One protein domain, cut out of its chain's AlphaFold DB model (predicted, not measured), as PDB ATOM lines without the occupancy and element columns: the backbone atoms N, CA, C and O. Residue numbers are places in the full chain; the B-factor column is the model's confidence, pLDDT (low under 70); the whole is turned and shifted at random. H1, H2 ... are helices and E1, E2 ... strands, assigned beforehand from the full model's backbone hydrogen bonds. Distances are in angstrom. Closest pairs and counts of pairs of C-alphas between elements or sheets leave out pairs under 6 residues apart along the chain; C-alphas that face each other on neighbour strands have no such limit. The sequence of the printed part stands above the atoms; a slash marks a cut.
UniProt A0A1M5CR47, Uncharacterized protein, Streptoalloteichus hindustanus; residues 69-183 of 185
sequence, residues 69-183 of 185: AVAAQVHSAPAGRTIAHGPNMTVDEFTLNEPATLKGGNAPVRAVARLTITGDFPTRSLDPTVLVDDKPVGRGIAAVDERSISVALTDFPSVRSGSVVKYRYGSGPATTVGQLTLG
ATOM      1  N   ALA A  69     210.627 237.368 177.802       62.91
ATOM      2  CA  ALA A  69     210.888 236.838 179.141       62.91
ATOM      3  C   ALA A  69     210.676 237.891 180.245       62.91
ATOM      4  O   ALA A  69     210.076 237.595 181.274       62.91
ATOM      5  N   VAL A  70     211.088 239.140 179.999       70.00
ATOM      6  CA  VAL A  70     210.870 240.258 180.927       70.00
ATOM      7  C   VAL A  70     209.392 240.602 180.981       70.00
ATOM      8  O   VAL A  70     208.839 240.701 182.065       70.00
ATOM      9  N   ALA A  71     208.728 240.724 179.829       69.94
ATOM     10  CA  ALA A  71     207.298 241.025 179.779       69.94
ATOM     11  C   ALA A  71     206.455 239.978 180.536       69.94
ATOM     12  O   ALA A  71     205.579 240.345 181.317       69.94
ATOM     13  N   ALA A  72     206.766 238.689 180.365       70.06
ATOM     14  CA  ALA A  72     206.113 237.599 181.085       70.06
ATOM     15  C   ALA A  72     206.378 237.663 182.597       70.06
ATOM     16  O   ALA A  72     205.465 237.467 183.396       70.06
ATOM     17  N   GLN A  73     207.608 237.988 182.999       71.06
ATOM     18  CA  GLN A  73     207.955 238.132 184.407       71.06
ATOM     19  C   GLN A  73     207.266 239.331 185.064       71.06
ATOM     20  O   GLN A  73     206.749 239.184 186.164       71.06
ATOM     21  N   VAL A  74     207.205 240.487 184.392       74.31
ATOM     22  CA  VAL A  74     206.478 241.667 184.891       74.31
ATOM     23  C   VAL A  74     205.014 241.319 185.143       74.31
ATOM     24  O   VAL A  74     204.425 241.744 186.134       74.31
ATOM     25  N   HIS A  75     204.409 240.560 184.231       72.56
ATOM     26  CA  HIS A  75     202.994 240.236 184.312       72.56
ATOM     27  C   HIS A  75     202.688 239.226 185.425       72.56
ATOM     28  O   HIS A  75     201.743 239.422 186.180       72.56
ATOM     29  N   SER A  76     203.515 238.189 185.570       72.00
ATOM     30  CA  SER A  76     203.308 237.122 186.559       72.00
ATOM     31  C   SER A  76     203.857 237.443 187.954       72.00
ATOM     32  O   SER A  76     203.579 236.708 188.900       72.00
ATOM     33  N   ALA A  77     204.672 238.493 188.102       71.94
ATOM     34  CA  ALA A  77     205.251 238.866 189.388       71.94
ATOM     35  C   ALA A  77     204.171 239.343 190.380       71.94
ATOM     36  O   ALA A  77     203.223 240.024 189.978       71.94
ATOM     37  N   PRO A  78     204.315 239.062 191.688       75.12
ATOM     38  CA  PRO A  78     203.463 239.674 192.706       75.12
ATOM     39  C   PRO A  78     203.598 241.205 192.700       75.12
ATOM     40  O   PRO A  78     204.529 241.756 192.107       75.12
ATOM     41  N   ALA A  79     202.656 241.907 193.337       79.12
ATOM     42  CA  ALA A  79     202.759 243.353 193.548       79.12
ATOM     43  C   ALA A  79     204.067 243.694 194.277       79.12
ATOM     44  O   ALA A  79     204.349 243.139 195.340       79.12
ATOM     45  N   GLY A  80     204.874 244.567 193.674       82.69
ATOM     46  CA  GLY A  80     206.116 245.058 194.250       82.69
ATOM     47  C   GLY A  80     205.899 246.224 195.212       82.69
ATOM     48  O   GLY A  80     204.824 246.418 195.783       82.69
ATOM     49  N   ARG A  81     206.940 247.043 195.387       86.75
ATOM     50  CA  ARG A  81     206.847 248.264 196.194       86.75
ATOM     51  C   ARG A  81     206.113 249.340 195.401       86.75
ATOM     52  O   ARG A  81     206.621 249.788 194.378       86.75
ATOM     53  N   THR A  82     204.970 249.808 195.892       90.56
ATOM     54  CA  THR A  82     204.246 250.927 195.272       90.56
ATOM     55  C   THR A  82     205.076 252.211 195.323       90.56
ATOM     56  O   THR A  82     205.474 252.657 196.399       90.56
ATOM     57  N   ILE A  83     205.309 252.820 194.162       90.19
ATOM     58  CA  ILE A  83     206.059 254.078 194.006       90.19
ATOM     59  C   ILE A  83     205.160 255.247 193.582       90.19
ATOM     60  O   ILE A  83     205.463 256.405 193.877       90.19
ATOM     61  N   ALA A  84     204.040 254.952 192.916       91.00
ATOM     62  CA  ALA A  84     203.047 255.937 192.511       91.00
ATOM     63  C   ALA A  84     201.643 255.323 192.474       91.00
ATOM     64  O   ALA A  84     201.478 254.109 192.331       91.00
ATOM     65  N   HIS A  85     200.622 256.166 192.579       93.62
ATOM     66  CA  HIS A  85     199.221 255.755 192.566       93.62
ATOM     67  C   HIS A  85     198.333 256.785 191.862       93.62
ATOM     68  O   HIS A  85     198.700 257.949 191.710       93.62
ATOM     69  N   GLY A  86     197.147 256.359 191.445       92.31
ATOM     70  CA  GLY A  86     196.097 257.208 190.895       92.31
ATOM     71  C   GLY A  86     194.717 256.559 191.070       92.31
ATOM     72  O   GLY A  86     194.628 255.458 191.613       92.31
ATOM     73  N   PRO A  87     193.632 257.207 190.611       87.50
ATOM     74  CA  PRO A  87     192.256 256.791 190.904       87.50
ATOM     75  C   PRO A  87     191.927 255.340 190.527       87.50
ATOM     76  O   PRO A  87     191.182 254.684 191.240       87.50
ATOM     77  N   ASN A  88     192.512 254.840 189.436       93.44
ATOM     78  CA  ASN A  88     192.336 253.473 188.939       93.44
ATOM     79  C   ASN A  88     193.664 252.895 188.444       93.44
ATOM     80  O   ASN A  88     193.719 252.198 187.433       93.44
ATOM     81  N   MET A  89     194.765 253.273 189.090       93.75
ATOM     82  CA  MET A  89     196.081 252.828 188.664       93.75
ATOM     83  C   MET A  89     197.080 252.795 189.807       93.75
ATOM     84  O   MET A  89     197.030 253.615 190.726       93.75
ATOM     85  N   THR A  90     198.032 251.885 189.703       93.56
ATOM     86  CA  THR A  90     199.171 251.779 190.607       93.56
ATOM     87  C   THR A  90     200.437 251.577 189.799       93.56
ATOM     88  O   THR A  90     200.422 250.948 188.741       93.56
ATOM     89  N   VAL A  91     201.539 252.131 190.294       91.69
ATOM     90  CA  VAL A  91     202.869 251.830 189.779       91.69
ATOM     91  C   VAL A  91     203.653 251.167 190.890       91.69
ATOM     92  O   VAL A  91     203.853 251.766 191.950       91.69
ATOM     93  N   ASP A  92     204.093 249.943 190.639       90.56
ATOM     94  CA  ASP A  92     204.928 249.174 191.544       90.56
ATOM     95  C   ASP A  92     206.299 248.900 190.924       90.56
ATOM     96  O   ASP A  92     206.428 248.597 189.742       90.56
ATOM     97  N   GLU A  93     207.344 249.053 191.726       87.31
ATOM     98  CA  GLU A  93     208.699 248.659 191.366       87.31
ATOM     99  C   GLU A  93     208.918 247.202 191.752       87.31
ATOM    100  O   GLU A  93     208.664 246.805 192.897       87.31
ATOM    101  N   PHE A  94     209.437 246.417 190.809       83.25
ATOM    102  CA  PHE A  94     209.769 245.025 191.047       83.25
ATOM    103  C   PHE A  94     211.172 244.693 190.534       83.25
ATOM    104  O   PHE A  94     211.638 245.197 189.507       83.25
ATOM    105  N   THR A  95     211.842 243.814 191.270       82.81
ATOM    106  CA  THR A  95     213.165 243.305 190.917       82.81
ATOM    107  C   THR A  95     213.014 242.106 189.993       82.81
ATOM    108  O   THR A  95     212.267 241.171 190.284       82.81
ATOM    109  N   LEU A  96     213.742 242.117 188.881       77.94
ATOM    110  CA  LEU A  96     213.843 240.976 187.985       77.94
ATOM    111  C   LEU A  96     214.701 239.882 188.628       77.94
ATOM    112  O   LEU A  96     215.761 240.157 189.189       77.94
ATOM    113  N   ASN A  97     214.256 238.634 188.494       79.00
ATOM    114  CA  ASN A  97     215.013 237.448 188.915       79.00
ATOM    115  C   ASN A  97     216.358 237.373 188.182       79.00
ATOM    116  O   ASN A  97     217.369 237.025 188.784       79.00
ATOM    117  N   GLU A  98     216.365 237.734 186.897       77.94
ATOM    118  CA  GLU A  98     217.571 237.817 186.081       77.94
ATOM    119  C   GLU A  98     217.693 239.218 185.469       77.94
ATOM    120  O   GLU A  98     216.705 239.743 184.946       77.94
ATOM    121  N   PRO A  99     218.878 239.854 185.520       74.81
ATOM    122  CA  PRO A  99     219.082 241.142 184.877       74.81
ATOM    123  C   PRO A  99     218.796 241.049 183.378       74.81
ATOM    124  O   PRO A  99     219.295 240.151 182.701       74.81
ATOM    125  N   ALA A 100     218.038 242.006 182.847       70.56
ATOM    126  CA  ALA A 100     217.663 242.006 181.442       70.56
ATOM    127  C   ALA A 100     218.284 243.174 180.682       70.56
ATOM    128  O   ALA A 100     218.228 244.328 181.111       70.56
ATOM    129  N   THR A 101     218.837 242.882 179.509       70.06
ATOM    130  CA  THR A 101     219.324 243.913 178.589       70.06
ATOM    131  C   THR A 101     218.156 244.438 177.763       70.06
ATOM    132  O   THR A 101     217.568 243.714 176.956       70.06
ATOM    133  N   LEU A 102     217.804 245.706 177.963       68.44
ATOM    134  CA  LEU A 102     216.786 246.382 177.163       68.44
ATOM    135  C   LEU A 102     217.351 246.743 175.779       68.44
ATOM    136  O   LEU A 102     218.532 247.073 175.642       68.44
ATOM    137  N   LYS A 103     216.510 246.693 174.735       57.75
ATOM    138  CA  LYS A 103     216.904 247.145 173.391       57.75
ATOM    139  C   LYS A 103     217.311 248.622 173.461       57.75
ATOM    140  O   LYS A 103     216.516 249.452 173.882       57.75
ATOM    141  N   GLY A 104     218.550 248.922 173.070       57.66
ATOM    142  CA  GLY A 104     219.156 250.253 173.211       57.66
ATOM    143  C   GLY A 104     220.584 250.255 173.768       57.66
ATOM    144  O   GLY A 104     221.187 251.314 173.845       57.66
ATOM    145  N   GLY A 105     221.145 249.093 174.134       50.22
ATOM    146  CA  GLY A 105     222.553 248.982 174.551       50.22
ATOM    147  C   GLY A 105     222.845 249.487 175.968       50.22
ATOM    148  O   GLY A 105     224.006 249.613 176.345       50.22
ATOM    149  N   ASN A 106     221.806 249.758 176.759       57.75
ATOM    150  CA  ASN A 106     221.955 250.174 178.148       57.75
ATOM    151  C   ASN A 106     222.369 248.995 179.044       57.75
ATOM    152  O   ASN A 106     222.090 247.833 178.738       57.75
ATOM    153  N   ALA A 107     223.029 249.324 180.158       64.62
ATOM    154  CA  ALA A 107     223.423 248.383 181.203       64.62
ATOM    155  C   ALA A 107     222.254 247.462 181.616       64.62
ATOM    156  O   ALA A 107     221.095 247.887 181.569       64.62
ATOM    157  N   PRO A 108     222.537 246.213 182.031       71.62
ATOM    158  CA  PRO A 108     221.500 245.262 182.405       71.62
ATOM    159  C   PRO A 108     220.620 245.826 183.523       71.62
ATOM    160  O   PRO A 108     221.104 246.216 184.590       71.62
ATOM    161  N   VAL A 109     219.314 245.861 183.269       74.56
ATOM    162  CA  VAL A 109     218.319 246.407 184.185       74.56
ATOM    163  C   VAL A 109     217.925 245.325 185.181       74.56
ATOM    164  O   VAL A 109     217.587 244.207 184.797       74.56
ATOM    165  N   ARG A 110     218.001 245.653 186.474       79.38
ATOM    166  CA  ARG A 110     217.656 244.743 187.582       79.38
ATOM    167  C   ARG A 110     216.281 245.009 188.178       79.38
ATOM    168  O   ARG A 110     215.725 244.117 188.803       79.38
ATOM    169  N   ALA A 111     215.751 246.211 187.994       78.31
ATOM    170  CA  ALA A 111     214.443 246.604 188.486       78.31
ATOM    171  C   ALA A 111     213.685 247.346 187.392       78.31
ATOM    172  O   ALA A 111     214.261 248.139 186.647       78.31
ATOM    173  N   VAL A 112     212.397 247.068 187.291       82.38
ATOM    174  CA  VAL A 112     211.485 247.658 186.309       82.38
ATOM    175  C   VAL A 112     210.201 248.043 187.029       82.38
ATOM    176  O   VAL A 112     209.813 247.425 188.021       82.38
ATOM    177  N   ALA A 113     209.559 249.101 186.549       86.75
ATOM    178  CA  ALA A 113     208.271 249.513 187.068       86.75
ATOM    179  C   ALA A 113     207.186 248.789 186.285       86.75
ATOM    180  O   ALA A 113     207.286 248.601 185.072       86.75
ATOM    181  N   ARG A 114     206.121 248.421 186.977       90.50
ATOM    182  CA  ARG A 114     204.877 247.972 186.381       90.50
ATOM    183  C   ARG A 114     203.815 249.011 186.678       90.50
ATOM    184  O   ARG A 114     203.589 249.351 187.829       90.50
ATOM    185  N   LEU A 115     203.164 249.498 185.633       91.75
ATOM    186  CA  LEU A 115     201.931 250.259 185.737       91.75
ATOM    187  C   LEU A 115     200.765 249.294 185.546       91.75
ATOM    188  O   LEU A 115     200.648 248.662 184.495       91.75
ATOM    189  N   THR A 116     199.910 249.210 186.555       93.50
ATOM    190  CA  THR A 116     198.661 248.453 186.527       93.50
ATOM    191  C   THR A 116     197.508 249.442 186.459       93.50
ATOM    192  O   THR A 116     197.449 250.375 187.258       93.50
ATOM    193  N   ILE A 117     196.601 249.259 185.503       94.62
ATOM    194  CA  ILE A 117     195.386 250.063 185.347       94.62
ATOM    195  C   ILE A 117     194.192 249.146 185.587       94.62
ATOM    196  O   ILE A 117     194.082 248.105 184.945       94.62
ATOM    197  N   THR A 118     193.292 249.550 186.477       95.00
ATOM    198  CA  THR A 118     192.061 248.824 186.811       95.00
ATOM    199  C   THR A 118     190.882 249.414 186.043       95.00
ATOM    200  O   THR A 118     190.767 250.630 185.897       95.00
ATOM    201  N   GLY A 119     189.997 248.566 185.533       92.56
ATOM    202  CA  GLY A 119     188.866 248.979 184.705       92.56
ATOM    203  C   GLY A 119     188.311 247.807 183.908       92.56
ATOM    204  O   GLY A 119     188.682 246.671 184.158       92.56
ATOM    205  N   ASP A 120     187.442 248.079 182.941       91.44
ATOM    206  CA  ASP A 120     186.906 247.041 182.057       91.44
ATOM    207  C   ASP A 120     187.674 247.016 180.730       91.44
ATOM    208  O   ASP A 120     187.628 247.969 179.943       91.44
ATOM    209  N   PHE A 121     188.380 245.912 180.481       89.62
ATOM    210  CA  PHE A 121     189.256 245.720 179.325       89.62
ATOM    211  C   PHE A 121     188.848 244.478 178.529       89.62
ATOM    212  O   PHE A 121     189.548 243.466 178.575       89.62
ATOM    213  N   PRO A 122     187.738 244.541 177.772       83.94
ATOM    214  CA  PRO A 122     187.250 243.389 177.028       83.94
ATOM    215  C   PRO A 122     188.302 242.896 176.036       83.94
ATOM    216  O   PRO A 122     188.991 243.709 175.404       83.94
ATOM    217  N   THR A 123     188.377 241.579 175.846       81.31
ATOM    218  CA  THR A 123     189.258 240.980 174.841       81.31
ATOM    219  C   THR A 123     188.945 241.545 173.454       81.31
ATOM    220  O   THR A 123     187.812 241.516 172.969       81.31
ATOM    221  N   ARG A 124     189.977 242.076 172.793       80.56
ATOM    222  CA  ARG A 124     189.912 242.628 171.434       80.56
ATOM    223  C   ARG A 124     191.000 242.008 170.573       80.56
ATOM    224  O   ARG A 124     191.954 241.431 171.076       80.56
ATOM    225  N   SER A 125     190.891 242.190 169.259       79.44
ATOM    226  CA  SER A 125     191.908 241.731 168.304       79.44
ATOM    227  C   SER A 125     193.268 242.420 168.463       79.44
ATOM    228  O   SER A 125     194.246 241.960 167.884       79.44
ATOM    229  N   LEU A 126     193.327 243.539 169.189       83.19
ATOM    230  CA  LEU A 126     194.543 244.308 169.421       83.19
ATOM    231  C   LEU A 126     194.727 244.533 170.917       83.19
ATOM    232  O   LEU A 126     193.778 244.925 171.599       83.19
ATOM    233  N   ASP A 127     195.961 244.373 171.383       85.38
ATOM    234  CA  ASP A 127     196.348 244.752 172.738       85.38
ATOM    235  C   ASP A 127     196.226 246.275 172.921       85.38
ATOM    236  O   ASP A 127     196.535 247.047 171.996       85.38
ATOM    237  N   PRO A 128     195.805 246.752 174.105       89.88
ATOM    238  CA  PRO A 128     195.798 248.174 174.396       89.88
ATOM    239  C   PRO A 128     197.231 248.716 174.409       89.88
ATOM    240  O   PRO A 128     198.143 248.130 174.983       89.88
ATOM    241  N   THR A 129     197.448 249.876 173.801       91.81
ATOM    242  CA  THR A 129     198.674 250.656 173.987       91.81
ATOM    243  C   THR A 129     198.461 251.621 175.140       91.81
ATOM    244  O   THR A 129     197.494 252.384 175.128       91.81
ATOM    245  N   VAL A 130     199.362 251.601 176.117       92.31
ATOM    246  CA  VAL A 130     199.346 252.534 177.245       92.31
ATOM    247  C   VAL A 130     200.198 253.748 176.901       92.31
ATOM    248  O   VAL A 130     201.272 253.623 176.305       92.31
ATOM    249  N   LEU A 131     199.699 254.925 177.266       92.38
ATOM    250  CA  LEU A 131     200.358 256.203 177.070       92.38
ATOM    251  C   LEU A 131     200.540 256.911 178.410       92.38
ATOM    252  O   LEU A 131     199.632 256.917 179.243       92.38
ATOM    253  N   VAL A 132     201.690 257.553 178.573       91.50
ATOM    254  CA  VAL A 132     201.991 258.457 179.687       91.50
ATOM    255  C   VAL A 132     202.393 259.791 179.080       91.50
ATOM    256  O   VAL A 132     203.280 259.833 178.230       91.50
ATOM    257  N   ASP A 133     201.705 260.871 179.456       92.44
ATOM    258  CA  ASP A 133     201.904 262.210 178.876       92.44
ATOM    259  C   ASP A 133     201.861 262.193 177.329       92.44
ATOM    260  O   ASP A 133     202.711 262.764 176.648       92.44
ATOM    261  N   ASP A 134     200.876 261.469 176.778       91.31
ATOM    262  CA  ASP A 134     200.643 261.254 175.337       91.31
ATOM    263  C   ASP A 134     201.757 260.510 174.575       91.31
ATOM    264  O   ASP A 134     201.661 260.323 173.360       91.31
ATOM    265  N   LYS A 135     202.767 259.987 175.279       90.06
ATOM    266  CA  LYS A 135     203.808 259.128 174.702       90.06
ATOM    267  C   LYS A 135     203.491 257.650 174.927       90.06
ATOM    268  O   LYS A 135     203.172 257.274 176.057       90.06
ATOM    269  N   PRO A 136     203.582 256.787 173.900       88.62
ATOM    270  CA  PRO A 136     203.365 255.357 174.069       88.62
ATOM    271  C   PRO A 136     204.499 254.748 174.898       88.62
ATOM    272  O   PRO A 136     205.661 254.810 174.510       88.62
ATOM    273  N   VAL A 137     204.153 254.132 176.027       86.25
ATOM    274  CA  VAL A 137     205.135 253.497 176.925       86.25
ATOM    275  C   VAL A 137     205.232 251.990 176.717       86.25
ATOM    276  O   VAL A 137     206.259 251.387 177.005       86.25
ATOM    277  N   GLY A 138     204.180 251.365 176.185       86.06
ATOM    278  CA  GLY A 138     204.170 249.928 175.953       86.06
ATOM    279  C   GLY A 138     202.797 249.383 175.594       86.06
ATOM    280  O   GLY A 138     201.790 250.094 175.603       86.06
ATOM    281  N   ARG A 139     202.770 248.087 175.284       88.31
ATOM    282  CA  ARG A 139     201.528 247.322 175.144       88.31
ATOM    283  C   ARG A 139     201.097 246.829 176.521       88.31
ATOM    284  O   ARG A 139     201.898 246.221 177.226       88.31
ATOM    285  N   GLY A 140     199.857 247.120 176.890       88.94
ATOM    286  CA  GLY A 140     199.222 246.594 178.085       88.94
ATOM    287  C   GLY A 140     198.778 245.159 177.848       88.94
ATOM    288  O   GLY A 140     198.181 244.851 176.821       88.94
ATOM    289  N   ILE A 141     199.073 244.291 178.803       88.25
ATOM    290  CA  ILE A 141     198.605 242.908 178.819       88.25
ATOM    291  C   ILE A 141     197.388 242.872 179.734       88.25
ATOM    292  O   ILE A 141     197.512 243.180 180.922       88.25
ATOM    293  N   ALA A 142     196.224 242.545 179.176       88.31
ATOM    294  CA  ALA A 142     195.007 242.383 179.957       88.31
ATOM    295  C   ALA A 142     195.106 241.143 180.851       88.31
ATOM    296  O   ALA A 142     195.610 240.099 180.431       88.31
ATOM    297  N   ALA A 143     194.635 241.269 182.087       86.56
ATOM    298  CA  ALA A 143     194.450 240.137 182.977       86.56
ATOM    299  C   ALA A 143     193.351 239.206 182.445       86.56
ATOM    300  O   ALA A 143     192.465 239.620 181.697       86.56
ATOM    301  N   VAL A 144     193.395 237.941 182.869       86.38
ATOM    302  CA  VAL A 144     192.442 236.899 182.440       86.38
ATOM    303  C   VAL A 144     190.996 237.249 182.807       86.38
ATOM    304  O   VAL A 144     190.071 236.855 182.107       86.38
ATOM    305  N   ASP A 145     190.798 237.994 183.895       89.12
ATOM    306  CA  ASP A 145     189.486 238.462 184.346       89.12
ATOM    307  C   ASP A 145     188.994 239.725 183.621       89.12
ATOM    308  O   ASP A 145     187.895 240.198 183.910       89.12
ATOM    309  N   GLU A 146     189.795 240.273 182.700       91.00
ATOM    310  CA  GLU A 146     189.528 241.506 181.952       91.00
ATOM    311  C   GLU A 146     189.333 242.753 182.837       91.00
ATOM    312  O   GLU A 146     188.843 243.781 182.361       91.00
ATOM    313  N   ARG A 147     189.735 242.699 184.117       92.88
ATOM    314  CA  ARG A 147     189.560 243.802 185.084       92.88
ATOM    315  C   ARG A 147     190.782 244.690 185.262       92.88
ATOM    316  O   ARG A 147     190.736 245.704 185.966       92.88
ATOM    317  N   SER A 148     191.895 244.318 184.648       92.38
ATOM    318  CA  SER A 148     193.106 245.124 184.681       92.38
ATOM    319  C   SER A 148     193.952 244.944 183.431       92.38
ATOM    320  O   SER A 148     193.878 243.920 182.754       92.38
ATOM    321  N   ILE A 149     194.765 245.953 183.132       91.62
ATOM    322  CA  ILE A 149     195.868 245.859 182.178       91.62
ATOM    323  C   ILE A 149     197.165 246.222 182.889       91.62
ATOM    324  O   ILE A 149     197.211 247.181 183.661       91.62
ATOM    325  N   SER A 150     198.227 245.486 182.587       91.12
ATOM    326  CA  SER A 150     199.556 245.737 183.140       91.12
ATOM    327  C   SER A 150     200.541 246.033 182.023       91.12
ATOM    328  O   SER A 150     200.598 245.316 181.023       91.12
ATOM    329  N   VAL A 151     201.335 247.085 182.194       89.81
ATOM    330  CA  VAL A 151     202.413 247.458 181.278       89.81
ATOM    331  C   VAL A 151     203.696 247.668 182.062       89.81
ATOM    332  O   VAL A 151     203.713 248.236 183.151       89.81
ATOM    333  N   ALA A 152     204.788 247.191 181.494       87.12
ATOM    334  CA  ALA A 152     206.110 247.380 182.045       87.12
ATOM    335  C   ALA A 152     206.704 248.693 181.528       87.12
ATOM    336  O   ALA A 152     206.692 248.963 180.327       87.12
ATOM    337  N   LEU A 153     207.222 249.498 182.445       84.38
ATOM    338  CA  LEU A 153     207.823 250.790 182.172       84.38
ATOM    339  C   LEU A 153     209.341 250.631 182.152       84.38
ATOM    340  O   LEU A 153     209.974 250.327 183.164       84.38
ATOM    341  N   THR A 154     209.918 250.821 180.971       72.25
ATOM    342  CA  THR A 154     211.366 250.768 180.744       72.25
ATOM    343  C   THR A 154     212.063 252.092 181.039       72.25
ATOM    344  O   THR A 154     213.261 252.096 181.305       72.25
ATOM    345  N   ASP A 155     211.317 253.196 181.023       70.00
ATOM    346  CA  ASP A 155     211.808 254.549 181.280       70.00
ATOM    347  C   ASP A 155     211.170 255.118 182.557       70.00
ATOM    348  O   ASP A 155     210.185 255.853 182.528       70.00
ATOM    349  N   PHE A 156     211.722 254.731 183.708       64.81
ATOM    350  CA  PHE A 156     211.295 255.194 185.036       64.81
ATOM    351  C   PHE A 156     211.174 256.723 185.188       64.81
ATOM    352  O   PHE A 156     210.202 257.164 185.800       64.81
ATOM    353  N   PRO A 157     212.097 257.547 184.644       65.38
ATOM    354  CA  PRO A 157     211.982 259.007 184.669       65.38
ATOM    355  C   PRO A 157     210.681 259.569 184.080       65.38
ATOM    356  O   PRO A 157     210.295 260.686 184.420       65.38
ATOM    357  N   SER A 158     209.986 258.811 183.225       67.00
ATOM    358  CA  SER A 158     208.681 259.202 182.684       67.00
ATOM    359  C   SER A 158     207.538 259.112 183.712       67.00
ATOM    360  O   SER A 158     206.462 259.657 183.478       67.00
ATOM    361  N   VAL A 159     207.753 258.468 184.867       77.94
ATOM    362  CA  VAL A 159     206.786 258.378 185.973       77.94
ATOM    363  C   VAL A 159     207.031 259.520 186.955       77.94
ATOM    364  O   VAL A 159     207.857 259.423 187.861       77.94
ATOM    365  N   ARG A 160     206.288 260.614 186.799       87.00
ATOM    366  CA  ARG A 160     206.337 261.777 187.697       87.00
ATOM    367  C   ARG A 160     204.959 262.104 188.253       87.00
ATOM    368  O   ARG A 160     203.930 261.717 187.701       87.00
ATOM    369  N   SER A 161     204.946 262.849 189.353       88.69
ATOM    370  CA  SER A 161     203.698 263.382 189.896       88.69
ATOM    371  C   SER A 161     203.044 264.297 188.857       88.69
ATOM    372  O   SER A 161     203.723 265.118 188.240       88.69
ATOM    373  N   GLY A 162     201.742 264.131 188.643       91.25
ATOM    374  CA  GLY A 162     200.962 264.846 187.636       91.25
ATOM    375  C   GLY A 162     200.952 264.211 186.242       91.25
ATOM    376  O   GLY A 162     200.187 264.677 185.396       91.25
ATOM    377  N   SER A 163     201.732 263.152 185.984       92.75
ATOM    378  CA  SER A 163     201.702 262.474 184.681       92.75
ATOM    379  C   SER A 163     200.323 261.898 184.378       92.75
ATOM    380  O   SER A 163     199.720 261.236 185.226       92.75
ATOM    381  N   VAL A 164     199.834 262.128 183.160       94.69
ATOM    382  CA  VAL A 164     198.513 261.673 182.713       94.69
ATOM    383  C   VAL A 164     198.640 260.314 182.045       94.69
ATOM    384  O   VAL A 164     199.325 260.171 181.033       94.69
ATOM    385  N   VAL A 165     197.923 259.329 182.578       94.81
ATOM    386  CA  VAL A 165     197.870 257.975 182.023       94.81
ATOM    387  C   VAL A 165     196.634 257.822 181.149       94.81
ATOM    388  O   VAL A 165     195.512 258.153 181.551       94.81
ATOM    389  N   LYS A 166     196.845 257.295 179.944       95.12
ATOM    390  CA  LYS A 166     195.795 256.965 178.978       95.12
ATOM    391  C   LYS A 166     196.032 255.573 178.402       95.12
ATOM    392  O   LYS A 166     197.147 255.060 178.431       95.12
ATOM    393  N   TYR A 167     195.003 254.980 177.814       94.56
ATOM    394  CA  TYR A 167     195.149 253.780 176.991       94.56
ATOM    395  C   TYR A 167     194.327 253.905 175.711       94.56
ATOM    396  O   TYR A 167     193.315 254.600 175.684       94.56
ATOM    397  N   ARG A 168     194.750 253.239 174.637       93.62
ATOM    398  CA  ARG A 168     193.989 253.167 173.380       93.62
ATOM    399  C   ARG A 168     194.133 251.811 172.713       93.62
ATOM    400  O   ARG A 168     195.146 251.142 172.887       93.62
ATOM    401  N   TYR A 169     193.170 251.457 171.874       90.69
ATOM    402  CA  TYR A 169     193.251 250.280 171.012       90.69
ATOM    403  C   TYR A 169     193.580 250.706 169.578       90.69
ATOM    404  O   TYR A 169     192.841 251.490 168.978       90.69
ATOM    405  N   GLY A 170     194.687 250.201 169.028       86.88
ATOM    406  CA  GLY A 170     195.149 250.563 167.684       86.88
ATOM    407  C   GLY A 170     195.328 252.078 167.504       86.88
ATOM    408  O   GLY A 170     195.942 252.746 168.337       86.88
ATOM    409  N   SER A 171     194.773 252.618 166.418       86.06
ATOM    410  CA  SER A 171     194.741 254.056 166.102       86.06
ATOM    411  C   SER A 171     193.503 254.785 166.645       86.06
ATOM    412  O   SER A 171     193.273 255.942 166.301       86.06
ATOM    413  N   GLY A 172     192.695 254.121 167.477       87.81
ATOM    414  CA  GLY A 172     191.481 254.693 168.053       87.81
ATOM    415  C   GLY A 172     191.739 255.815 169.072       87.81
ATOM    416  O   GLY A 172     192.891 256.091 169.434       87.81
ATOM    417  N   PRO A 173     190.663 256.457 169.567       91.75
ATOM    418  CA  PRO A 173     190.771 257.474 170.605       91.75
ATOM    419  C   PRO A 173     191.371 256.885 171.886       91.75
ATOM    420  O   PRO A 173     191.141 255.720 172.221       91.75
ATOM    421  N   ALA A 174     192.141 257.703 172.601       94.44
ATOM    422  CA  ALA A 174     192.693 257.330 173.894       94.44
ATOM    423  C   ALA A 174     191.707 257.651 175.021       94.44
ATOM    424  O   ALA A 174     191.184 258.762 175.103       94.44
ATOM    425  N   THR A 175     191.496 256.685 175.908       95.44
ATOM    426  CA  THR A 175     190.723 256.837 177.137       95.44
ATOM    427  C   THR A 175     191.648 257.294 178.255       95.44
ATOM    428  O   THR A 175     192.657 256.643 178.540       95.44
ATOM    429  N   THR A 176     191.312 258.411 178.897       96.38
ATOM    430  CA  THR A 176     192.059 258.921 180.054       96.38
ATOM    431  C   THR A 176     191.706 258.132 181.307       96.38
ATOM    432  O   THR A 176     190.534 258.015 181.654       96.38
ATOM    433  N   VAL A 177     192.727 257.634 182.004       95.38
ATOM    434  CA  VAL A 177     192.587 256.946 183.297       95.38
ATOM    435  C   VAL A 177     192.633 257.956 184.442       95.38
ATOM    436  O   VAL A 177     191.831 257.892 185.368       95.38
ATOM    437  N   GLY A 178     193.583 258.893 184.386       94.81
ATOM    438  CA  GLY A 178     193.783 259.907 185.419       94.81
ATOM    439  C   GLY A 178     195.233 260.366 185.519       94.81
ATOM    440  O   GLY A 178     196.033 260.131 184.612       94.81
ATOM    441  N   GLN A 179     195.563 261.006 186.639       95.06
ATOM    442  CA  GLN A 179     196.912 261.477 186.945       95.06
ATOM    443  C   GLN A 179     197.587 260.612 188.009       95.06
ATOM    444  O   GLN A 179     196.931 260.116 188.928       95.06
ATOM    445  N   LEU A 180     198.903 260.463 187.880       92.81
ATOM    446  CA  LEU A 180     199.754 259.812 188.868       92.81
ATOM    447  C   LEU A 180     200.128 260.773 189.994       92.81
ATOM    448  O   LEU A 180     200.422 261.942 189.767       92.81
ATOM    449  N   THR A 181     200.183 260.244 191.208       92.88
ATOM    450  CA  THR A 181     200.709 260.905 192.400       92.88
ATOM    451  C   THR A 181     201.861 260.066 192.937       92.88
ATOM    452  O   THR A 181     201.718 258.853 193.107       92.88
ATOM    453  N   LEU A 182     203.017 260.691 193.173       89.56
ATOM    454  CA  LEU A 182     204.169 260.003 193.763       89.56
ATOM    455  C   LEU A 182     203.942 259.757 195.257       89.56
ATOM    456  O   LEU A 182     203.432 260.628 195.962       89.56
ATOM    457  N   GLY A 183     204.367 258.587 195.730       74.38
ATOM    458  CA  GLY A 183     204.280 258.186 197.134       74.38
ATOM    459  C   GLY A 183     203.579 256.840 197.312       74.38
ATOM    460  O   GLY A 183     202.525 256.590 196.724       74.38
TER     461      GLY A 183
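AT A GLANCE: This is residues 69 to 183 of the 185 residues of an uncharacterized protein of Streptoalloteichus hindustanus (UniProt A0A1M5CR47). Two small antiparallel sheets, E1 E2 E3 E6 and E5 E4 E7 E8, make a sandwich with their strands crossed nearly at right angles, and the first sheet curls round the short helix H1, which is not on the second. Near the end of the printed part, after E8, residues 181 to 182 pair antiparallel with residues 84 to 85 of the edge strand E1, tying the two sheets at one corner. The printed part has 115 residues, with one named helix and then eight named strands in the order H1 E1 E2 E3 E4 E5 E6 E7 E8, and its class is mostly strand. It is compact, with a radius of gyration of the C-alphas of 13.4 A and spans of 36 by 31 by 26 A.

HOW THE PARTS SIT: In the first sheet, strongly twisted, E1, residues 81 to 86, E2, residues 89 to 100, and E3, residues 109 to 118, form a meander, each strand the antiparallel neighbour of the one before. N 83 and O 91 are 2.9 A apart, and N 92 and O 114 are 2.9 A apart. E6, residues 148 to 153, is the edge strand beside E3, with N 151 and O 115 at 2.9 A. H1, residues 69 to 76, is on this sheet; its closest C-alphas to E6 are those of Val 74 and Ala 152, 6.4 A apart. Every O i to N i+4 pair in H1 is within hydrogen-bond range. In the other sheet, also strongly twisted, E4, residues 128 to 132, and E5, residues 135 to 139, form a hairpin, with N 137 and O 130 at 2.9 A. E7, residues 164 to 169, is antiparallel to E4, with N 131 and O 166 at 2.8 A. E8, residues 175 to 179, forms a hairpin with E7, with N 177 and O 165 at 2.9 A. The sheets' strands stand at 84 degrees to each other, and the closest C-alphas of E5 and E6, those of Gly 138 and Val 151, are 6.1 A apart. H1 is apart from E4, E5, E7 and E8.

IN THESE COORDINATES: H1 begins at C-alpha 69, (210.888, 236.838, 179.141), and measures 10.6 A. E2 measures 25.2 A and bends by 94 degrees at residue 97; E3 measures 26.5 A, E7 17.2 A, E6 16.0 A and E1 15.0 A. E8 ends at C-alpha 179, (196.912, 261.477, 186.945).

THE WHOLE: The C-alphas of Ala 107 and Pro 122 are the two farthest apart, at 36.8 A. The printed part has no cut, and no link is long. The mean pLDDT of the printed part is 84.1; residues 69, 71, 102 to 107 and 156 to 158 are under 70.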